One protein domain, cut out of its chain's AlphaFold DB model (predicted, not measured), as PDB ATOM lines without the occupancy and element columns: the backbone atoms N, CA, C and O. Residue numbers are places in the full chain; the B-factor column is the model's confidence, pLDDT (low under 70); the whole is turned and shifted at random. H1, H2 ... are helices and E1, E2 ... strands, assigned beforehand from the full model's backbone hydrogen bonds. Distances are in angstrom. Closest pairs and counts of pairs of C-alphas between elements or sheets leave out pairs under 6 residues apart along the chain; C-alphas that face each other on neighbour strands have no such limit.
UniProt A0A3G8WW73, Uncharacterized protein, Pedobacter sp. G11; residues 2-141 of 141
ATOM      1  N   LYS A   2     -31.474 -49.029  42.640       48.62
ATOM      2  CA  LYS A   2     -32.484 -48.011  43.000       48.62
ATOM      3  C   LYS A   2     -31.883 -46.648  43.409       48.62
ATOM      4  O   LYS A   2     -32.435 -45.613  43.062       48.62
ATOM      5  N   ASN A   3     -30.701 -46.648  44.035       49.31
ATOM      6  CA  ASN A   3     -30.012 -45.417  44.454       49.31
ATOM      7  C   ASN A   3     -29.331 -44.665  43.291       49.31
ATOM      8  O   ASN A   3     -29.118 -43.464  43.400       49.31
ATOM      9  N   LEU A   4     -29.029 -45.338  42.169       54.78
ATOM     10  CA  LEU A   4     -28.414 -44.698  40.995       54.78
ATOM     11  C   LEU A   4     -29.442 -43.876  40.194       54.78
ATOM     12  O   LEU A   4     -29.125 -42.810  39.679       54.78
ATOM     13  N   LEU A   5     -30.695 -44.350  40.148       57.81
ATOM     14  CA  LEU A   5     -31.814 -43.661  39.493       57.81
ATOM     15  C   LEU A   5     -32.193 -42.350  40.204       57.81
ATOM     16  O   LEU A   5     -32.559 -41.385  39.538       57.81
ATOM     17  N   LEU A   6     -32.051 -42.287  41.535       57.53
ATOM     18  CA  LEU A   6     -32.313 -41.062  42.300       57.53
ATOM     19  C   LEU A   6     -31.296 -39.954  41.991       57.53
ATOM     20  O   LEU A   6     -31.670 -38.792  41.865       57.53
ATOM     21  N   ILE A   7     -30.020 -40.313  41.826       60.47
ATOM     22  CA  ILE A   7     -28.945 -39.350  41.544       60.47
ATOM     23  C   ILE A   7     -29.101 -38.772  40.127       60.47
ATOM     24  O   ILE A   7     -28.929 -37.570  39.930       60.47
ATOM     25  N   LEU A   8     -29.503 -39.594  39.151       59.97
ATOM     26  CA  LEU A   8     -29.710 -39.144  37.770       59.97
ATOM     27  C   LEU A   8     -30.886 -38.154  37.643       59.97
ATOM     28  O   LEU A   8     -30.796 -37.180  36.897       59.97
ATOM     29  N   ALA A   9     -31.964 -38.365  38.405       61.19
ATOM     30  CA  ALA A   9     -33.136 -37.486  38.396       61.19
ATOM     31  C   ALA A   9     -32.844 -36.090  38.986       61.19
ATOM     32  O   ALA A   9     -33.323 -35.089  38.456       61.19
ATOM     33  N   ILE A  10     -32.015 -36.007  40.034       61.62
ATOM     34  CA  ILE A  10     -31.649 -34.739  40.691       61.62
ATOM     35  C   ILE A  10     -30.770 -33.867  39.774       61.62
ATOM     36  O   ILE A  10     -30.952 -32.647  39.699       61.62
ATOM     37  N   CYS A  11     -29.853 -34.478  39.016       63.03
ATOM     38  CA  CYS A  11     -28.980 -33.760  38.079       63.03
ATOM     39  C   CYS A  11     -29.756 -33.108  36.921       63.03
ATOM     40  O   CYS A  11     -29.434 -31.987  36.520       63.03
ATOM     41  N   LEU A  12     -30.808 -33.763  36.418       62.72
ATOM     42  CA  LEU A  12     -31.627 -33.238  35.319       62.72
ATOM     43  C   LEU A  12     -32.401 -31.974  35.730       62.72
ATOM     44  O   LEU A  12     -32.442 -31.000  34.977       62.72
ATOM     45  N   THR A  13     -32.949 -31.936  36.948       63.75
ATOM     46  CA  THR A  13     -33.702 -30.767  37.435       63.75
ATOM     47  C   THR A  13     -32.808 -29.556  37.716       63.75
ATOM     48  O   THR A  13     -33.217 -28.416  37.489       63.75
ATOM     49  N   LEU A  14     -31.568 -29.786  38.166       64.25
ATOM     50  CA  LEU A  14     -30.583 -28.726  38.414       64.25
ATOM     51  C   LEU A  14     -30.095 -28.074  37.113       64.25
ATOM     52  O   LEU A  14     -29.905 -26.856  37.084       64.25
ATOM     53  N   SER A  15     -29.933 -28.854  36.038       64.00
ATOM     54  CA  SER A  15     -29.527 -28.328  34.727       64.00
ATOM     55  C   SER A  15     -30.598 -27.411  34.138       64.00
ATOM     56  O   SER A  15     -30.307 -26.262  33.816       64.00
ATOM     57  N   CYS A  16     -31.862 -27.857  34.107       70.38
ATOM     58  CA  CYS A  16     -32.966 -27.028  33.614       70.38
ATOM     59  C   CYS A  16     -33.138 -25.736  34.422       70.38
ATOM     60  O   CYS A  16     -33.514 -24.703  33.863       70.38
ATOM     61  N   LYS A  17     -32.851 -25.770  35.733       75.50
ATOM     62  CA  LYS A  17     -32.844 -24.558  36.555       75.50
ATOM     63  C   LYS A  17     -31.771 -23.582  36.048       75.50
ATOM     64  O   LYS A  17     -32.112 -22.459  35.684       75.50
ATOM     65  N   LYS A  18     -30.516 -24.020  35.945       78.12
ATOM     66  CA  LYS A  18     -29.392 -23.158  35.542       78.12
ATOM     67  C   LYS A  18     -29.546 -22.559  34.143       78.12
ATOM     68  O   LYS A  18     -29.227 -21.387  33.962       78.12
ATOM     69  N   ASP A  19     -30.068 -23.314  33.180       85.75
ATOM     70  CA  ASP A  19     -30.222 -22.830  31.802       85.75
ATOM     71  C   ASP A  19     -31.228 -21.674  31.696       85.75
ATOM     72  O   ASP A  19     -31.004 -20.699  30.975       85.75
ATOM     73  N   LEU A  20     -32.329 -21.753  32.451       88.44
ATOM     74  CA  LEU A  20     -33.339 -20.696  32.492       88.44
ATOM     75  C   LEU A  20     -32.857 -19.457  33.254       88.44
ATOM     76  O   LEU A  20     -33.125 -18.347  32.801       88.44
ATOM     77  N   ASP A  21     -32.135 -19.635  34.364       92.19
ATOM     78  CA  ASP A  21     -31.568 -18.506  35.115       92.19
ATOM     79  C   ASP A  21     -30.538 -17.764  34.268       92.19
ATOM     80  O   ASP A  21     -30.634 -16.552  34.116       92.19
ATOM     81  N   LYS A  22     -29.634 -18.496  33.609       92.88
ATOM     82  CA  LYS A  22     -28.674 -17.905  32.675       92.88
ATOM     83  C   LYS A  22     -29.380 -17.130  31.568       92.88
ATOM     84  O   LYS A  22     -28.989 -16.019  31.237       92.88
ATOM     85  N   LYS A  23     -30.450 -17.688  30.997       92.56
ATOM     86  CA  LYS A  23     -31.230 -16.984  29.977       92.56
ATOM     87  C   LYS A  23     -31.846 -15.692  30.514       92.56
ATOM     88  O   LYS A  23     -31.888 -14.705  29.785       92.56
ATOM     89  N   LEU A  24     -32.349 -15.695  31.743       95.19
ATOM     90  CA  LEU A  24     -32.872 -14.485  32.370       95.19
ATOM     91  C   LEU A  24     -31.792 -13.424  32.514       95.19
ATOM     92  O   LEU A  24     -32.042 -12.282  32.130       95.19
ATOM     93  N   THR A  25     -30.617 -13.819  33.000       96.75
ATOM     94  CA  THR A  25     -29.561 -12.880  33.374       96.75
ATOM     95  C   THR A  25     -28.733 -12.352  32.214       96.75
ATOM     96  O   THR A  25     -28.162 -11.271  32.317       96.75
ATOM     97  N   THR A  26     -28.691 -13.058  31.082       96.00
ATOM     98  CA  THR A  26     -27.934 -12.612  29.900       96.00
ATOM     99  C   THR A  26     -28.736 -11.752  28.927       96.00
ATOM    100  O   THR A  26     -28.165 -11.291  27.942       96.00
ATOM    101  N   ASN A  27     -30.048 -11.596  29.121       96.25
ATOM    102  CA  ASN A  27     -30.913 -10.881  28.180       96.25
ATOM    103  C   ASN A  27     -31.539  -9.651  28.833       96.25
ATOM    104  O   ASN A  27     -31.960  -9.684  29.991       96.25
ATOM    105  N   ASN A  28     -31.717  -8.610  28.026       96.88
ATOM    106  CA  ASN A  28     -32.682  -7.564  28.333       96.88
ATOM    107  C   ASN A  28     -34.065  -8.020  27.863       96.88
ATOM    108  O   ASN A  28     -34.206  -8.651  26.813       96.88
ATOM    109  N   TRP A  29     -35.098  -7.691  28.629       98.25
ATOM    110  CA  TRP A  29     -36.467  -8.092  28.325       98.25
ATOM    111  C   TRP A  29     -37.291  -6.861  27.986       98.25
ATOM    112  O   TRP A  29     -37.813  -6.174  28.862       98.25
ATOM    113  N   ASN A  30     -37.400  -6.573  26.695       97.38
ATOM    114  CA  ASN A  30     -38.103  -5.392  26.210       97.38
ATOM    115  C   ASN A  30     -39.594  -5.684  26.090       97.38
ATOM    116  O   ASN A  30     -39.978  -6.767  25.637       97.38
ATOM    117  N   ILE A  31     -40.433  -4.709  26.440       97.94
ATOM    118  CA  ILE A  31     -41.872  -4.807  26.206       97.94
ATOM    119  C   ILE A  31     -42.141  -5.055  24.713       97.94
ATOM    120  O   ILE A  31     -41.598  -4.382  23.837       97.94
ATOM    121  N   GLU A  32     -42.950  -6.067  24.417       97.81
ATOM    122  CA  GLU A  32     -43.406  -6.376  23.061       97.81
ATOM    123  C   GLU A  32     -44.882  -6.025  22.891       97.81
ATOM    124  O   GLU A  32     -45.276  -5.475  21.867       97.81
ATOM    125  N   SER A  33     -45.708  -6.351  23.885       98.19
ATOM    126  CA  SER A  33     -47.130  -6.025  23.852       98.19
ATOM    127  C   SER A  33     -47.690  -5.812  25.250       98.19
ATOM    128  O   SER A  33     -47.182  -6.352  26.232       98.19
ATOM    129  N   ALA A  34     -48.760  -5.026  25.332       98.38
ATOM    130  CA  ALA A  34     -49.570  -4.895  26.530       98.38
ATOM    131  C   ALA A  34     -51.046  -4.844  26.124       98.38
ATOM    132  O   ALA A  34     -51.461  -3.957  25.372       98.38
ATOM    133  N   LYS A  35     -51.832  -5.812  26.598       98.50
ATOM    134  CA  LYS A  35     -53.264  -5.926  26.316       98.50
ATOM    135  C   LYS A  35     -54.061  -5.670  27.584       98.50
ATOM    136  O   LYS A  35     -53.798  -6.302  28.602       98.50
ATOM    137  N   ILE A  36     -55.047  -4.788  27.504       98.50
ATOM    138  CA  ILE A  36     -55.942  -4.456  28.612       98.50
ATOM    139  C   ILE A  36     -57.364  -4.956  28.334       98.50
ATOM    140  O   ILE A  36     -57.830  -4.898  27.194       98.50
ATOM    141  N   ASN A  37     -58.033  -5.490  29.358       98.25
ATOM    142  CA  ASN A  37     -59.421  -5.945  29.293       98.25
ATOM    143  C   ASN A  37     -60.201  -5.541  30.560       98.25
ATOM    144  O   ASN A  37     -59.707  -5.819  31.651       98.25
ATOM    145  N   PRO A  38     -61.414  -4.968  30.454       98.00
ATOM    146  CA  PRO A  38     -62.087  -4.557  29.216       98.00
ATOM    147  C   PRO A  38     -61.322  -3.442  28.481       98.00
ATOM    148  O   PRO A  38     -60.280  -2.982  28.951       98.00
ATOM    149  N   ALA A  39     -61.798  -3.046  27.297       97.81
ATOM    150  CA  ALA A  39     -61.201  -1.930  26.566       97.81
ATOM    151  C   ALA A  39     -61.183  -0.672  27.446       97.81
ATOM    152  O   ALA A  39     -62.190  -0.318  28.060       97.81
ATOM    153  N   MET A  40     -60.031  -0.010  27.514       97.06
ATOM    154  CA  MET A  40     -59.861   1.216  28.285       97.06
ATOM    155  C   MET A  40     -60.047   2.420  27.370       97.06
ATOM    156  O   MET A  40     -59.591   2.408  26.227       97.06
ATOM    157  N   THR A  41     -60.692   3.466  27.891       95.38
ATOM    158  CA  THR A  41     -60.845   4.747  27.193       95.38
ATOM    159  C   THR A  41     -59.922   5.799  27.799       95.38
ATOM    160  O   THR A  41     -59.988   6.056  28.999       95.38
ATOM    161  N   ILE A  42     -59.070   6.410  26.974       90.06
ATOM    162  CA  ILE A  42     -58.217   7.552  27.335       90.06
ATOM    163  C   ILE A  42     -58.476   8.667  26.319       90.06
ATOM    164  O   ILE A  42     -58.261   8.495  25.117       90.06
ATOM    165  N   GLY A  43     -58.970   9.812  26.796       89.31
ATOM    166  CA  GLY A  43     -59.469  10.871  25.918       89.31
ATOM    167  C   GLY A  43     -60.632  10.362  25.062       89.31
ATOM    168  O   GLY A  43     -61.612   9.847  25.589       89.31
ATOM    169  N   THR A  44     -60.512  10.476  23.740       92.44
ATOM    170  CA  THR A  44     -61.516  10.000  22.771       92.44
ATOM    171  C   THR A  44     -61.250   8.583  22.257       92.44
ATOM    172  O   THR A  44     -62.030   8.064  21.459       92.44
ATOM    173  N   LYS A  45     -60.151   7.945  22.679       94.69
ATOM    174  CA  LYS A  45     -59.713   6.652  22.149       94.69
ATOM    175  C   LYS A  45     -60.049   5.525  23.114       94.69
ATOM    176  O   LYS A  45     -59.630   5.561  24.266       94.69
ATOM    177  N   SER A  46     -60.739   4.504  22.611       96.88
ATOM    178  CA  SER A  46     -61.006   3.252  23.321       96.88
ATOM    179  C   SER A  46     -60.294   2.095  22.627       96.88
ATOM    180  O   SER A  46     -60.388   1.955  21.408       96.88
ATOM    181  N   SER A  47     -59.535   1.293  23.375       97.69
ATOM    182  CA  SER A  47     -58.808   0.147  22.817       97.69
ATOM    183  C   SER A  47     -58.461  -0.886  23.889       97.69
ATOM    184  O   SER A  47     -58.383  -0.591  25.081       97.69
ATOM    185  N   THR A  48     -58.210  -2.120  23.454       98.38
ATOM    186  CA  THR A  48     -57.559  -3.152  24.275       98.38
ATOM    187  C   THR A  48     -56.039  -3.163  24.097       98.38
ATOM    188  O   THR A  48     -55.351  -3.884  24.814       98.38
ATOM    189  N   ASN A  49     -55.490  -2.417  23.134       98.19
ATOM    190  CA  ASN A  49     -54.049  -2.270  22.941       98.19
ATOM    191  C   ASN A  49     -53.529  -1.140  23.832       98.19
ATOM    192  O   ASN A  49     -53.631   0.041  23.498       98.19
ATOM    193  N   TYR A  50     -52.975  -1.508  24.984       96.94
ATOM    194  CA  TYR A  50     -52.564  -0.543  25.995       96.94
ATOM    195  C   TYR A  50     -51.377   0.314  25.535       96.94
ATOM    196  O   TYR A  50     -51.348   1.512  25.798       96.94
ATOM    197  N   LEU A  51     -50.430  -0.254  24.779       95.88
ATOM    198  CA  LEU A  51     -49.290   0.517  24.262       95.88
ATOM    199  C   LEU A  51     -49.735   1.587  23.258       95.88
ATOM    200  O   LEU A  51     -49.200   2.691  23.241       95.88
ATOM    201  N   GLU A  52     -50.751   1.283  22.454       94.88
ATOM    202  CA  GLU A  52     -51.325   2.213  21.478       94.88
ATOM    203  C   GLU A  52     -52.164   3.326  22.128       94.88
ATOM    204  O   GLU A  52     -52.299   4.410  21.555       94.88
ATOM    205  N   LEU A  53     -52.747   3.060  23.303       94.75
ATOM    206  CA  LEU A  53     -53.423   4.072  24.120       94.75
ATOM    207  C   LEU A  53     -52.423   5.022  24.778       94.75
ATOM    208  O   LEU A  53     -52.647   6.228  24.791       94.75
ATOM    209  N   MET A  54     -51.321   4.481  25.303       92.56
ATOM    210  CA  MET A  54     -50.293   5.272  25.983       92.56
ATOM    211  C   MET A  54     -49.386   6.030  25.003       92.56
ATOM    212  O   MET A  54     -48.846   7.080  25.343       92.56
ATOM    213  N   GLY A  55     -49.228   5.513  23.784       92.88
ATOM    214  CA  GLY A  55     -48.358   6.066  22.751       92.88
ATOM    215  C   GLY A  55     -46.936   5.483  22.784       92.88
ATOM    216  O   GLY A  55     -46.469   5.004  23.822       92.88
ATOM    217  N   PRO A  56     -46.211   5.531  21.650       92.56
ATOM    218  CA  PRO A  56     -44.938   4.820  21.465       92.56
ATOM    219  C   PRO A  56     -43.781   5.373  22.309       92.56
ATOM    220  O   PRO A  56     -42.837   4.647  22.595       92.56
ATOM    221  N   ALA A  57     -43.857   6.638  22.724       92.69
ATOM    222  CA  ALA A  57     -42.864   7.275  23.589       92.69
ATOM    223  C   ALA A  57     -43.237   7.207  25.081       92.69
ATOM    224  O   ALA A  57     -42.595   7.858  25.899       92.69
ATOM    225  N   SER A  58     -44.295   6.483  25.452       93.12
ATOM    226  CA  SER A  58     -44.732   6.377  26.847       93.12
ATOM    227  C   SER A  58     -43.826   5.480  27.676       93.12
ATOM    228  O   SER A  58     -43.166   4.585  27.150       93.12
ATOM    229  N   CYS A  59     -43.871   5.654  28.998       91.81
ATOM    230  CA  CYS A  59     -43.166   4.769  29.916       91.81
ATOM    231  C   CYS A  59     -43.492   3.280  29.710       91.81
ATOM    232  O   CYS A  59     -42.605   2.427  29.694       91.81
ATOM    233  N   ALA A  60     -44.772   2.973  29.473       92.56
ATOM    234  CA  ALA A  60     -45.230   1.611  29.223       92.56
ATOM    235  C   ALA A  60     -44.654   1.019  27.926       92.56
ATOM    236  O   ALA A  60     -44.377  -0.175  27.876       92.56
ATOM    237  N   ALA A  61     -44.470   1.840  26.885       95.12
ATOM    238  CA  ALA A  61     -43.964   1.408  25.582       95.12
ATOM    239  C   ALA A  61     -42.433   1.288  25.517       95.12
ATOM    240  O   ALA A  61     -41.915   0.629  24.619       95.12
ATOM    241  N   THR A  62     -41.708   1.883  26.467       94.94
ATOM    242  CA  THR A  62     -40.237   1.852  26.513       94.94
ATOM    243  C   THR A  62     -39.675   0.993  27.644       94.94
ATOM    244  O   THR A  62     -38.462   0.958  27.854       94.94
ATOM    245  N   THR A  63     -40.540   0.268  28.360       95.56
ATOM    246  CA  THR A  63     -40.125  -0.560  29.494       95.56
ATOM    247  C   THR A  63     -39.182  -1.686  29.064       95.56
ATOM    248  O   THR A  63     -39.470  -2.458  28.143       95.56
ATOM    249  N   THR A  64     -38.074  -1.808  29.787       96.56
ATOM    250  CA  THR A  64     -37.092  -2.886  29.693       96.56
ATOM    251  C   THR A  64     -36.859  -3.463  31.083       96.56
ATOM    252  O   THR A  64     -36.682  -2.720  32.046       96.56
ATOM    253  N   LEU A  65     -36.862  -4.790  31.191       97.50
ATOM    254  CA  LEU A  65     -36.575  -5.492  32.439       97.50
ATOM    255  C   LEU A  65     -35.193  -6.133  32.376       97.50
ATOM    256  O   LEU A  65     -34.817  -6.699  31.343       97.50
ATOM    257  N   THR A  66     -34.478  -6.099  33.494       97.31
ATOM    258  CA  THR A  66     -33.218  -6.819  33.676       97.31
ATOM    259  C   THR A  66     -33.232  -7.611  34.975       97.31
ATOM    260  O   THR A  66     -33.805  -7.198  35.987       97.31
ATOM    261  N   PHE A  67     -32.604  -8.778  34.909       97.31
ATOM    262  CA  PHE A  67     -32.418  -9.705  36.016       97.31
ATOM    263  C   PHE A  67     -30.917  -9.908  36.137       97.31
ATOM    264  O   PHE A  67     -30.292 -10.337  35.176       97.31
ATOM    265  N   SER A  68     -30.304  -9.565  37.256       96.50
ATOM    266  CA  SER A  68     -28.865  -9.763  37.436       96.50
ATOM    267  C   SER A  68     -28.567 -11.091  38.132       96.50
ATOM    268  O   SER A  68     -29.431 -11.677  38.792       96.50
ATOM    269  N   GLU A  69     -27.334 -11.579  37.980       94.88
ATOM    270  CA  GLU A  69     -26.870 -12.833  38.595       94.88
ATOM    271  C   GLU A  69     -26.808 -12.770  40.128       94.88
ATOM    272  O   GLU A  69     -26.967 -13.794  40.788       94.88
ATOM    273  N   ASP A  70     -26.633 -11.577  40.701       94.56
ATOM    274  CA  ASP A  70     -26.688 -11.319  42.145       94.56
ATOM    275  C   ASP A  70     -28.129 -11.192  42.684       94.56
ATOM    276  O   ASP A  70     -28.331 -10.945  43.873       94.56
ATOM    277  N   GLY A  71     -29.139 -11.411  41.836       96.00
ATOM    278  CA  GLY A  71     -30.541 -11.481  42.246       96.00
ATOM    279  C   GLY A  71     -31.266 -10.137  42.285       96.00
ATOM    280  O   GLY A  71     -32.366 -10.072  42.836       96.00
ATOM    281  N   ILE A  72     -30.707  -9.074  41.701       96.81
ATOM    282  CA  ILE A  72     -31.360  -7.763  41.586       96.81
ATOM    283  C   ILE A  72     -32.242  -7.702  40.334       96.81
ATOM    284  O   ILE A  72     -31.904  -8.182  39.251       96.81
ATOM    285  N   PHE A  73     -33.424  -7.122  40.496       96.62
ATOM    286  CA  PHE A  73     -34.376  -6.842  39.434       96.62
ATOM    287  C   PHE A  73     -34.435  -5.342  39.178       96.62
ATOM    288  O   PHE A  73     -34.617  -4.547  40.101       96.62
ATOM    289  N   THR A  74     -34.353  -4.963  37.906       94.19
ATOM    290  CA  THR A  74     -34.576  -3.581  37.478       94.19
ATOM    291  C   THR A  74     -35.658  -3.533  36.412       94.19
ATOM    292  O   THR A  74     -35.615  -4.269  35.428       94.19
ATOM    293  N   SER A  75     -36.603  -2.610  36.581       93.19
ATOM    294  CA  SER A  75     -37.513  -2.175  35.524       93.19
ATOM    295  C   SER A  75     -37.149  -0.746  35.151       93.19
ATOM    296  O   SER A  75     -37.355   0.169  35.945       93.19
ATOM    297  N   SER A  76     -36.596  -0.550  33.958       90.06
ATOM    298  CA  SER A  76     -36.218   0.765  33.445       90.06
ATOM    299  C   SER A  76     -37.104   1.164  32.274       90.06
ATOM    300  O   SER A  76     -37.624   0.326  31.539       90.06
ATOM    301  N   ALA A  77     -37.295   2.463  32.105       91.56
ATOM    302  CA  ALA A  77     -37.999   3.039  30.975       91.56
ATOM    303  C   ALA A  77     -37.524   4.487  30.805       91.56
ATOM    304  O   ALA A  77     -37.185   5.155  31.780       91.56
ATOM    305  N   ASN A  78     -37.475   4.962  29.567       87.00
ATOM    306  CA  ASN A  78     -36.998   6.307  29.214       87.00
ATOM    307  C   ASN A  78     -38.070   7.134  28.487       87.00
ATOM    308  O   ASN A  78     -37.763   8.120  27.823       87.00
ATOM    309  N   GLY A  79     -39.324   6.688  28.571       86.44
ATOM    310  CA  GLY A  79     -40.464   7.353  27.960       86.44
ATOM    311  C   GLY A  79     -41.015   8.494  28.814       86.44
ATOM    312  O   GLY A  79     -40.623   8.703  29.962       86.44
ATOM    313  N   ALA A  80     -41.983   9.215  28.255       85.19
ATOM    314  CA  ALA A  80     -42.710  10.259  28.960       85.19
ATOM    315  C   ALA A  80     -43.365   9.716  30.244       85.19
ATOM    316  O   ALA A  80     -43.928   8.613  30.246       85.19
ATOM    317  N   LEU A  81     -43.328  10.536  31.302       81.69
ATOM    318  CA  LEU A  81     -43.932  10.295  32.621       81.69
ATOM    319  C   LEU A  81     -43.328   9.129  33.428       81.69
ATOM    320  O   LEU A  81     -43.947   8.674  34.392       81.69
ATOM    321  N   CYS A  82     -42.147   8.622  33.059       82.62
ATOM    322  CA  CYS A  82     -41.472   7.584  33.847       82.62
ATOM    323  C   CYS A  82     -40.969   8.064  35.211       82.62
ATOM    324  O   CYS A  82     -40.902   7.280  36.153       82.62
ATOM    325  N   ASP A  83     -40.658   9.351  35.326       80.31
ATOM    326  CA  ASP A  83     -40.248  10.021  36.560       80.31
ATOM    327  C   ASP A  83     -41.300   9.910  37.671       80.31
ATOM    328  O   ASP A  83     -40.953   9.820  38.846       80.31
ATOM    329  N   ARG A  84     -42.585   9.809  37.314       77.75
ATOM    330  CA  ARG A  84     -43.685   9.650  38.277       77.75
ATOM    331  C   ARG A  84     -43.617   8.355  39.095       77.75
ATOM    332  O   ARG A  84     -44.217   8.285  40.164       77.75
ATOM    333  N   PHE A  85     -42.936   7.331  38.588       76.06
ATOM    334  CA  PHE A  85     -42.837   6.020  39.235       76.06
ATOM    335  C   PHE A  85     -41.508   5.817  39.968       76.06
ATOM    336  O   PHE A  85     -41.289   4.758  40.553       76.06
ATOM    337  N   TYR A  86     -40.620   6.812  39.935       79.56
ATOM    338  CA  TYR A  86     -39.331   6.747  40.601       79.56
ATOM    339  C   TYR A  86     -39.463   7.122  42.082       79.56
ATOM    340  O   TYR A  86     -39.861   8.235  42.418       79.56
ATOM    341  N   ASP A  87     -39.083   6.198  42.964       81.56
ATOM    342  CA  ASP A  87     -38.888   6.464  44.389       81.56
ATOM    343  C   ASP A  87     -37.394   6.321  44.733       81.56
ATOM    344  O   ASP A  87     -36.874   5.202  44.727       81.56
ATOM    345  N   PRO A  88     -36.681   7.419  45.054       78.50
ATOM    346  CA  PRO A  88     -35.255   7.371  45.381       78.50
ATOM    347  C   PRO A  88     -34.948   6.651  46.701       78.50
ATOM    348  O   PRO A  88     -33.781   6.384  46.983       78.50
ATOM    349  N   LYS A  89     -35.958   6.373  47.535       84.31
ATOM    350  CA  LYS A  89     -35.806   5.683  48.825       84.31
ATOM    351  C   LYS A  89     -36.186   4.206  48.759       84.31
ATOM    352  O   LYS A  89     -36.027   3.507  49.760       84.31
ATOM    353  N   ALA A  90     -36.686   3.731  47.620       82.94
ATOM    354  CA  ALA A  90     -37.045   2.334  47.459       82.94
ATOM    355  C   ALA A  90     -35.798   1.444  47.557       82.94
ATOM    356  O   ALA A  90     -34.776   1.694  46.917       82.94
ATOM    357  N   ALA A  91     -35.893   0.380  48.357       86.44
ATOM    358  CA  ALA A  91     -34.875  -0.660  48.364       86.44
ATOM    359  C   ALA A  91     -34.818  -1.347  46.985       86.44
ATOM    360  O   ALA A  91     -35.860  -1.474  46.330       86.44
ATOM    361  N   PRO A  92     -33.639  -1.829  46.543       89.31
ATOM    362  CA  PRO A  92     -33.536  -2.602  45.313       89.31
ATOM    363  C   PRO A  92     -34.492  -3.794  45.348       89.31
ATOM    364  O   PRO A  92     -34.479  -4.592  46.288       89.31
ATOM    365  N   ALA A  93     -35.323  -3.920  44.318       94.38
ATOM    366  CA  ALA A  93     -36.157  -5.095  44.167       94.38
ATOM    367  C   ALA A  93     -35.263  -6.291  43.823       94.38
ATOM    368  O   ALA A  93     -34.438  -6.226  42.917       94.38
ATOM    369  N   THR A  94     -35.435  -7.394  44.538       97.19
ATOM    370  CA  THR A  94     -34.807  -8.680  44.219       97.19
ATOM    371  C   THR A  94     -35.753  -9.588  43.440       97.19
ATOM    372  O   THR A  94     -36.977  -9.410  43.500       97.19
ATOM    373  N   TRP A  95     -35.199 -10.580  42.741       97.50
ATOM    374  CA  TRP A  95     -35.961 -11.632  42.076       97.50
ATOM    375  C   TRP A  95     -35.548 -13.032  42.528       97.50
ATOM    376  O   TRP A  95     -34.418 -13.290  42.935       97.50
ATOM    377  N   SER A  96     -36.492 -13.958  42.422       95.81
ATOM    378  CA  SER A  96     -36.267 -15.394  42.569       95.81
ATOM    379  C   SER A  96     -37.111 -16.152  41.547       95.81
ATOM    380  O   SER A  96     -37.993 -15.571  40.912       95.81
ATOM    381  N   ARG A  97     -36.835 -17.445  41.353       94.69
ATOM    382  CA  ARG A  97     -37.586 -18.272  40.405       94.69
ATOM    383  C   ARG A  97     -38.016 -19.605  40.999       94.69
ATOM    384  O   ARG A  97     -37.198 -20.370  41.515       94.69
ATOM    385  N   GLU A  98     -39.291 -19.910  40.796       93.06
ATOM    386  CA  GLU A  98     -39.949 -21.163  41.146       93.06
ATOM    387  C   GLU A  98     -40.521 -21.792  39.872       93.06
ATOM    388  O   GLU A  98     -41.532 -21.362  39.316       93.06
ATOM    389  N   GLY A  99     -39.814 -22.787  39.327       92.81
ATOM    390  CA  GLY A  99     -40.165 -23.366  38.030       92.81
ATOM    391  C   GLY A  99     -40.133 -22.315  36.914       92.81
ATOM    392  O   GLY A  99     -39.071 -21.781  36.593       92.81
ATOM    393  N   ASN A 100     -41.292 -22.022  36.325       95.44
ATOM    394  CA  ASN A 100     -41.446 -21.006  35.278       95.44
ATOM    395  C   ASN A 100     -41.929 -19.650  35.816       95.44
ATOM    396  O   ASN A 100     -42.159 -18.742  35.021       95.44
ATOM    397  N   GLN A 101     -42.113 -19.503  37.127       96.88
ATOM    398  CA  GLN A 101     -42.553 -18.257  37.744       96.88
ATOM    399  C   GLN A 101     -41.361 -17.481  38.287       96.88
ATOM    400  O   GLN A 101     -40.545 -18.034  39.017       96.88
ATOM    401  N   ILE A 102     -41.272 -16.201  37.946       97.62
ATOM    402  CA  ILE A 102     -40.269 -15.275  38.458       97.62
ATOM    403  C   ILE A 102     -40.978 -14.331  39.413       97.62
ATOM    404  O   ILE A 102     -41.887 -13.590  39.025       97.62
ATOM    405  N   ILE A 103     -40.565 -14.384  40.666       97.62
ATOM    406  CA  ILE A 103     -41.159 -13.640  41.765       97.62
ATOM    407  C   ILE A 103     -40.272 -12.432  42.012       97.62
ATOM    408  O   ILE A 103     -39.087 -12.586  42.308       97.62
ATOM    409  N   ILE A 104     -40.850 -11.239  41.900       97.00
ATOM    410  CA  ILE A 104     -40.187  -9.997  42.292       97.00
ATOM    411  C   ILE A 104     -40.608  -9.673  43.720       97.00
ATOM    412  O   ILE A 104     -41.798  -9.664  44.023       97.00
ATOM    413  N   SER A 105     -39.648  -9.385  44.592       95.00
ATOM    414  CA  SER A 105     -39.899  -9.061  46.008       95.00
ATOM    415  C   SER A 105     -40.907  -7.925  46.207       95.00
ATOM    416  O   SER A 105     -41.760  -8.013  47.085       95.00
ATOM    417  N   SER A 106     -40.868  -6.896  45.356       90.00
ATOM    418  CA  SER A 106     -41.814  -5.774  45.386       90.00
ATOM    419  C   SER A 106     -43.185  -6.079  44.763       90.00
ATOM    420  O   SER A 106     -44.090  -5.255  44.866       90.00
ATOM    421  N   MET A 107     -43.364  -7.238  44.114       89.69
ATOM    422  CA  MET A 107     -44.580  -7.614  43.373       89.69
ATOM    423  C   MET A 107     -44.919  -9.109  43.529       89.69
ATOM    424  O   MET A 107     -45.308  -9.779  42.572       89.69
ATOM    425  N   SER A 108     -44.775  -9.658  44.737       87.00
ATOM    426  CA  SER A 108     -44.881 -11.107  44.973       87.00
ATOM    427  C   SER A 108     -46.246 -11.717  44.615       87.00
ATOM    428  O   SER A 108     -46.312 -12.886  44.245       87.00
ATOM    429  N   GLY A 109     -47.327 -10.930  44.660       91.00
ATOM    430  CA  GLY A 109     -48.680 -11.363  44.288       91.00
ATOM    431  C   GLY A 109     -48.946 -11.474  42.781       91.00
ATOM    432  O   GLY A 109     -50.026 -11.911  42.392       91.00
ATOM    433  N   SER A 110     -47.997 -11.074  41.931       94.06
ATOM    434  CA  SER A 110     -48.138 -11.076  40.470       94.06
ATOM    435  C   SER A 110     -46.819 -11.499  39.813       94.06
ATOM    436  O   SER A 110     -46.085 -10.665  39.282       94.06
ATOM    437  N   PRO A 111     -46.457 -12.794  39.869       97.00
ATOM    438  CA  PRO A 111     -45.204 -13.261  39.295       97.00
ATOM    439  C   PRO A 111     -45.212 -13.158  37.765       97.00
ATOM    440  O   PRO A 111     -46.240 -13.334  37.102       97.00
ATOM    441  N   TYR A 112     -44.033 -12.959  37.183       98.00
ATOM    442  CA  TYR A 112     -43.846 -13.144  35.747       98.00
ATOM    443  C   TYR A 112     -43.816 -14.637  35.433       98.00
ATOM    444  O   TYR A 112     -43.277 -15.428  36.199       98.00
ATOM    445  N   THR A 113     -44.331 -15.040  34.276       97.75
ATOM    446  CA  THR A 113     -44.164 -16.405  33.762       97.75
ATOM    447  C   THR A 113     -43.212 -16.405  32.574       97.75
ATOM    448  O   THR A 113     -43.461 -15.700  31.594       97.75
ATOM    449  N   ILE A 114     -42.148 -17.212  32.631       96.25
ATOM    450  CA  ILE A 114     -41.224 -17.425  31.513       96.25
ATOM    451  C   ILE A 114     -41.653 -18.614  30.652       96.25
ATOM    452  O   ILE A 114     -41.884 -19.720  31.140       96.25
ATOM    453  N   LYS A 115     -41.724 -18.398  29.337       95.00
ATOM    454  CA  LYS A 115     -41.911 -19.464  28.346       95.00
ATOM    455  C   LYS A 115     -41.137 -19.126  27.081       95.00
ATOM    456  O   LYS A 115     -41.420 -18.139  26.406       95.00
ATOM    457  N   GLY A 116     -40.157 -19.956  26.732       92.75
ATOM    458  CA  GLY A 116     -39.307 -19.684  25.575       92.75
ATOM    459  C   GLY A 116     -38.565 -18.357  25.750       92.75
ATOM    460  O   GLY A 116     -37.838 -18.187  26.724       92.75
ATOM    461  N   ASN A 117     -38.692 -17.436  24.795       95.81
ATOM    462  CA  ASN A 117     -38.084 -16.098  24.830       95.81
ATOM    463  C   ASN A 117     -39.052 -15.003  25.310       95.81
ATOM    464  O   ASN A 117     -38.863 -13.837  24.964       95.81
ATOM    465  N   LYS A 118     -40.092 -15.378  26.067       97.94
ATOM    466  CA  LYS A 118     -41.138 -14.473  26.543       97.94
ATOM    467  C   LYS A 118     -41.266 -14.482  28.055       97.94
ATOM    468  O   LYS A 118     -41.266 -15.559  28.654       97.94
ATOM    469  N   LEU A 119     -41.476 -13.299  28.623       98.38
ATOM    470  CA  LEU A 119     -42.043 -13.121  29.958       98.38
ATOM    471  C   LEU A 119     -43.456 -12.585  29.823       98.38
ATOM    472  O   LEU A 119     -43.686 -11.662  29.049       98.38
ATOM    473  N   THR A 120     -44.390 -13.152  30.576       98.56
ATOM    474  CA  THR A 120     -45.766 -12.653  30.669       98.56
ATOM    475  C   THR A 120     -46.042 -12.200  32.091       98.56
ATOM    476  O   THR A 120     -45.770 -12.948  33.026       98.56
ATOM    477  N   HIS A 121     -46.596 -11.004  32.248       98.19
ATOM    478  CA  HIS A 121     -47.003 -10.429  33.526       98.19
ATOM    479  C   HIS A 121     -48.475 -10.046  33.446       98.19
ATOM    480  O   HIS A 121     -48.884  -9.420  32.471       98.19
ATOM    481  N   THR A 122     -49.274 -10.449  34.432       97.81
ATOM    482  CA  THR A 122     -50.714 -10.163  34.456       97.81
ATOM    483  C   THR A 122     -51.066  -9.461  35.748       97.81
ATOM    484  O   THR A 122     -50.981 -10.067  36.806       97.81
ATOM    485  N   THR A 123     -51.503  -8.211  35.656       96.31
ATOM    486  CA  THR A 123     -51.938  -7.423  36.810       96.31
ATOM    487  C   THR A 123     -53.406  -7.059  36.694       96.31
ATOM    488  O   THR A 123     -53.961  -6.954  35.599       96.31
ATOM    489  N   THR A 124     -54.046  -6.843  37.840       96.44
ATOM    490  CA  THR A 124     -55.413  -6.331  37.914       96.44
ATOM    491  C   THR A 124     -55.448  -5.049  38.722       96.44
ATOM    492  O   THR A 124     -54.836  -4.978  39.787       96.44
ATOM    493  N   PHE A 125     -56.183  -4.049  38.251       94.81
ATOM    494  CA  PHE A 125     -56.383  -2.797  38.976       94.81
ATOM    495  C   PHE A 125     -57.761  -2.213  38.673       94.81
ATOM    496  O   PHE A 125     -58.344  -2.484  37.625       94.81
ATOM    497  N   THR A 126     -58.284  -1.395  39.583       96.31
ATOM    498  CA  THR A 126     -59.589  -0.744  39.416       96.31
ATOM    499  C   THR A 126     -59.401   0.744  39.168       96.31
ATOM    500  O   THR A 126     -58.674   1.412  39.898       96.31
ATOM    501  N   SER A 127     -60.062   1.268  38.138       93.06
ATOM    502  CA  SER A 127     -60.069   2.691  37.797       93.06
ATOM    503  C   SER A 127     -61.447   3.085  37.275       93.06
ATOM    504  O   SER A 127     -62.035   2.358  36.474       93.06
ATOM    505  N   GLY A 128     -61.996   4.202  37.761       92.06
ATOM    506  CA  GLY A 128     -63.334   4.663  37.367       92.06
ATOM    507  C   GLY A 128     -64.439   3.624  37.604       92.06
ATOM    508  O   GLY A 128     -65.325   3.472  36.771       92.06
ATOM    509  N   GLY A 129     -64.344   2.840  38.685       95.19
ATOM    510  CA  GLY A 129     -65.304   1.776  39.009       95.19
ATOM    511  C   GLY A 129     -65.209   0.516  38.137       95.19
ATOM    512  O   GLY A 129     -65.953  -0.430  38.370       95.19
ATOM    513  N   THR A 130     -64.292   0.468  37.166       97.12
ATOM    514  CA  THR A 130     -64.064  -0.704  36.309       97.12
ATOM    515  C   THR A 130     -62.782  -1.415  36.721       97.12
ATOM    516  O   THR A 130     -61.732  -0.783  36.847       97.12
ATOM    517  N   THR A 131     -62.850  -2.732  36.911       98.12
ATOM    518  CA  THR A 131     -61.661  -3.568  37.108       98.12
ATOM    519  C   THR A 131     -61.082  -3.967  35.757       98.12
ATOM    520  O   THR A 131     -61.752  -4.594  34.939       98.12
ATOM    521  N   TYR A 132     -59.820  -3.614  35.542       98.12
ATOM    522  CA  TYR A 132     -59.048  -3.957  34.361       98.12
ATOM    523  C   TYR A 132     -58.057  -5.067  34.679       98.12
ATOM    524  O   TYR A 132     -57.454  -5.095  35.749       98.12
ATOM    525  N   THR A 133     -57.857  -5.953  33.712       98.44
ATOM    526  CA  THR A 133     -56.749  -6.905  33.659       98.44
ATOM    527  C   THR A 133     -55.788  -6.453  32.572       98.44
ATOM    528  O   THR A 133     -56.193  -6.298  31.418       98.44
ATOM    529  N   LEU A 134     -54.526  -6.244  32.929       98.31
ATOM    530  CA  LEU A 134     -53.453  -5.875  32.017       98.31
ATOM    531  C   LEU A 134     -52.488  -7.051  31.879       98.31
ATOM    532  O   LEU A 134     -51.886  -7.484  32.856       98.31
ATOM    533  N   VAL A 135     -52.323  -7.542  30.655       98.62
ATOM    534  CA  VAL A 135     -51.372  -8.598  30.308       98.62
ATOM    535  C   VAL A 135     -50.236  -7.980  29.505       98.62
ATOM    536  O   VAL A 135     -50.444  -7.531  28.377       98.62
ATOM    537  N   GLN A 136     -49.040  -7.960  30.077       98.56
ATOM    538  CA  GLN A 136     -47.818  -7.473  29.443       98.56
ATOM    539  C   GLN A 136     -46.962  -8.655  29.003       98.56
ATOM    540  O   GLN A 136     -46.770  -9.608  29.761       98.56
ATOM    541  N   VAL A 137     -46.418  -8.581  27.793       98.69
ATOM    542  CA  VAL A 137     -45.484  -9.568  27.255       98.69
ATOM    543  C   VAL A 137     -44.174  -8.877  26.921       98.69
ATOM    544  O   VAL A 137     -44.152  -7.926  26.141       98.69
ATOM    545  N   TYR A 138     -43.083  -9.397  27.471       98.56
ATOM    546  CA  TYR A 138     -41.720  -8.953  27.211       98.56
ATOM    547  C   TYR A 138     -40.979 -10.015  26.408       98.56
ATOM    548  O   TYR A 138     -41.201 -11.214  26.598       98.56
ATOM    549  N   LYS A 139     -40.085  -9.593  25.518       98.25
ATOM    550  CA  LYS A 139     -39.262 -10.472  24.686       98.25
ATOM    551  C   LYS A 139     -37.791 -10.300  25.041       98.25
ATOM    552  O   LYS A 139     -37.323  -9.169  25.141       98.25
ATOM    553  N   ALA A 140     -37.080 -11.416  25.167       97.19
ATOM    554  CA  ALA A 140     -35.624 -11.408  25.267       97.19
ATOM    555  C   ALA A 140     -34.998 -10.773  24.011       97.19
ATOM    556  O   ALA A 140     -35.415 -11.095  22.888       97.19
ATOM    557  N   LYS A 141     -34.019  -9.891  24.217       90.62
ATOM    558  CA  LYS A 141     -33.160  -9.298  23.191       90.62
ATOM    559  C   LYS A 141     -31.708  -9.688  23.394       90.62
ATOM    560  O   LYS A 141     -31.273  -9.667  24.566       90.62
TER     561      LYS A 141
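Overview. This is residues 2 to 141 of the 141 residues of an uncharacterized protein of Pedobacter sp. G11 (UniProt A0A3G8WW73). Picture a twisted sheet that wraps round into a loose, incompletely closed barrel, its edge strands E4 and E5 coming together at Phe 73 and Trp 95, with the long helix H1 at one end. Residues 2 to 12 of H1 stick out and make much of the length, while the hairpin E1 and E2 reaches away at the opposite end. The printed part has 140 residues, with three named helices and nine named strands in the order H1 E1 E2 H2 E3 E4 H3 E5 E6 E7 E8 E9. The class is mixed, helices and strands; the sheet is antiparallel and branched at E1. The whole is loose, with a radius of gyration of the C-alphas of 17.9 A and spans of 67 by 32 by 27 A.

Along the chain. Find C-alpha 2 at (-32.484, -48.011, 43.000); from there H1, residues 2 to 25, runs 36.5 A. E1, residues 29 to 42, begins at C-alpha 29, (-36.467, -8.092, 28.325), spans 26.8 A and bends by 102 degrees at residue 38. Next come E2, residues 45 to 49; H2, 50 to 54; E3, 64 to 67; E4, 73 to 76; H3, 82 to 85; E5, 95 to 98; E6, 101 to 104; and E7, 112 to 115. E8, residues 118 to 127, spans 27.9 A, and E9, residues 130 to 140, runs 32.3 A to C-alpha 140 at (-35.624, -11.408, 25.267).

Arrangement. Begin at H1, which only grazes the sheet with its residues 17 to 25; its closest C-alphas to E3 are those of Thr 25 and Phe 67, 5.0 A. On one side of E1 look for E2, N 36 to O 48 at 2.9 A, and E3, N 29 to O 65 at 2.9 A; on the other side is E9, N 35 to O 135 at 2.8 A. H2 stands at the sheet's level, with a height of 1.4 A. E3 and E4 form a hairpin, N 66 to O 74 at 2.9 A. H3 is not on the sheet. E5 to E9 are a meander, each strand the antiparallel neighbour of the one before: N 96 to O 103 is 2.9 A, N 102 to O 112 2.8 A, N 113 to O 120 2.8 A and N 123 to O 134 2.9 A. The closest C-alphas of E4 and E5, Phe 73 and Trp 95, are 5.7 A apart. In H2 every O i to N i+4 pair is within hydrogen-bond range, in H1 17 of 20; H3 is too short for one.

Size, cuts and confidence. The C-alphas farthest apart are those of Lys 2 and Thr 44, 68.0 A. The printed part has no cut and no long link. Look at residues 2 to 15 for pLDDT under 70; the mean of the printed part is 90.0.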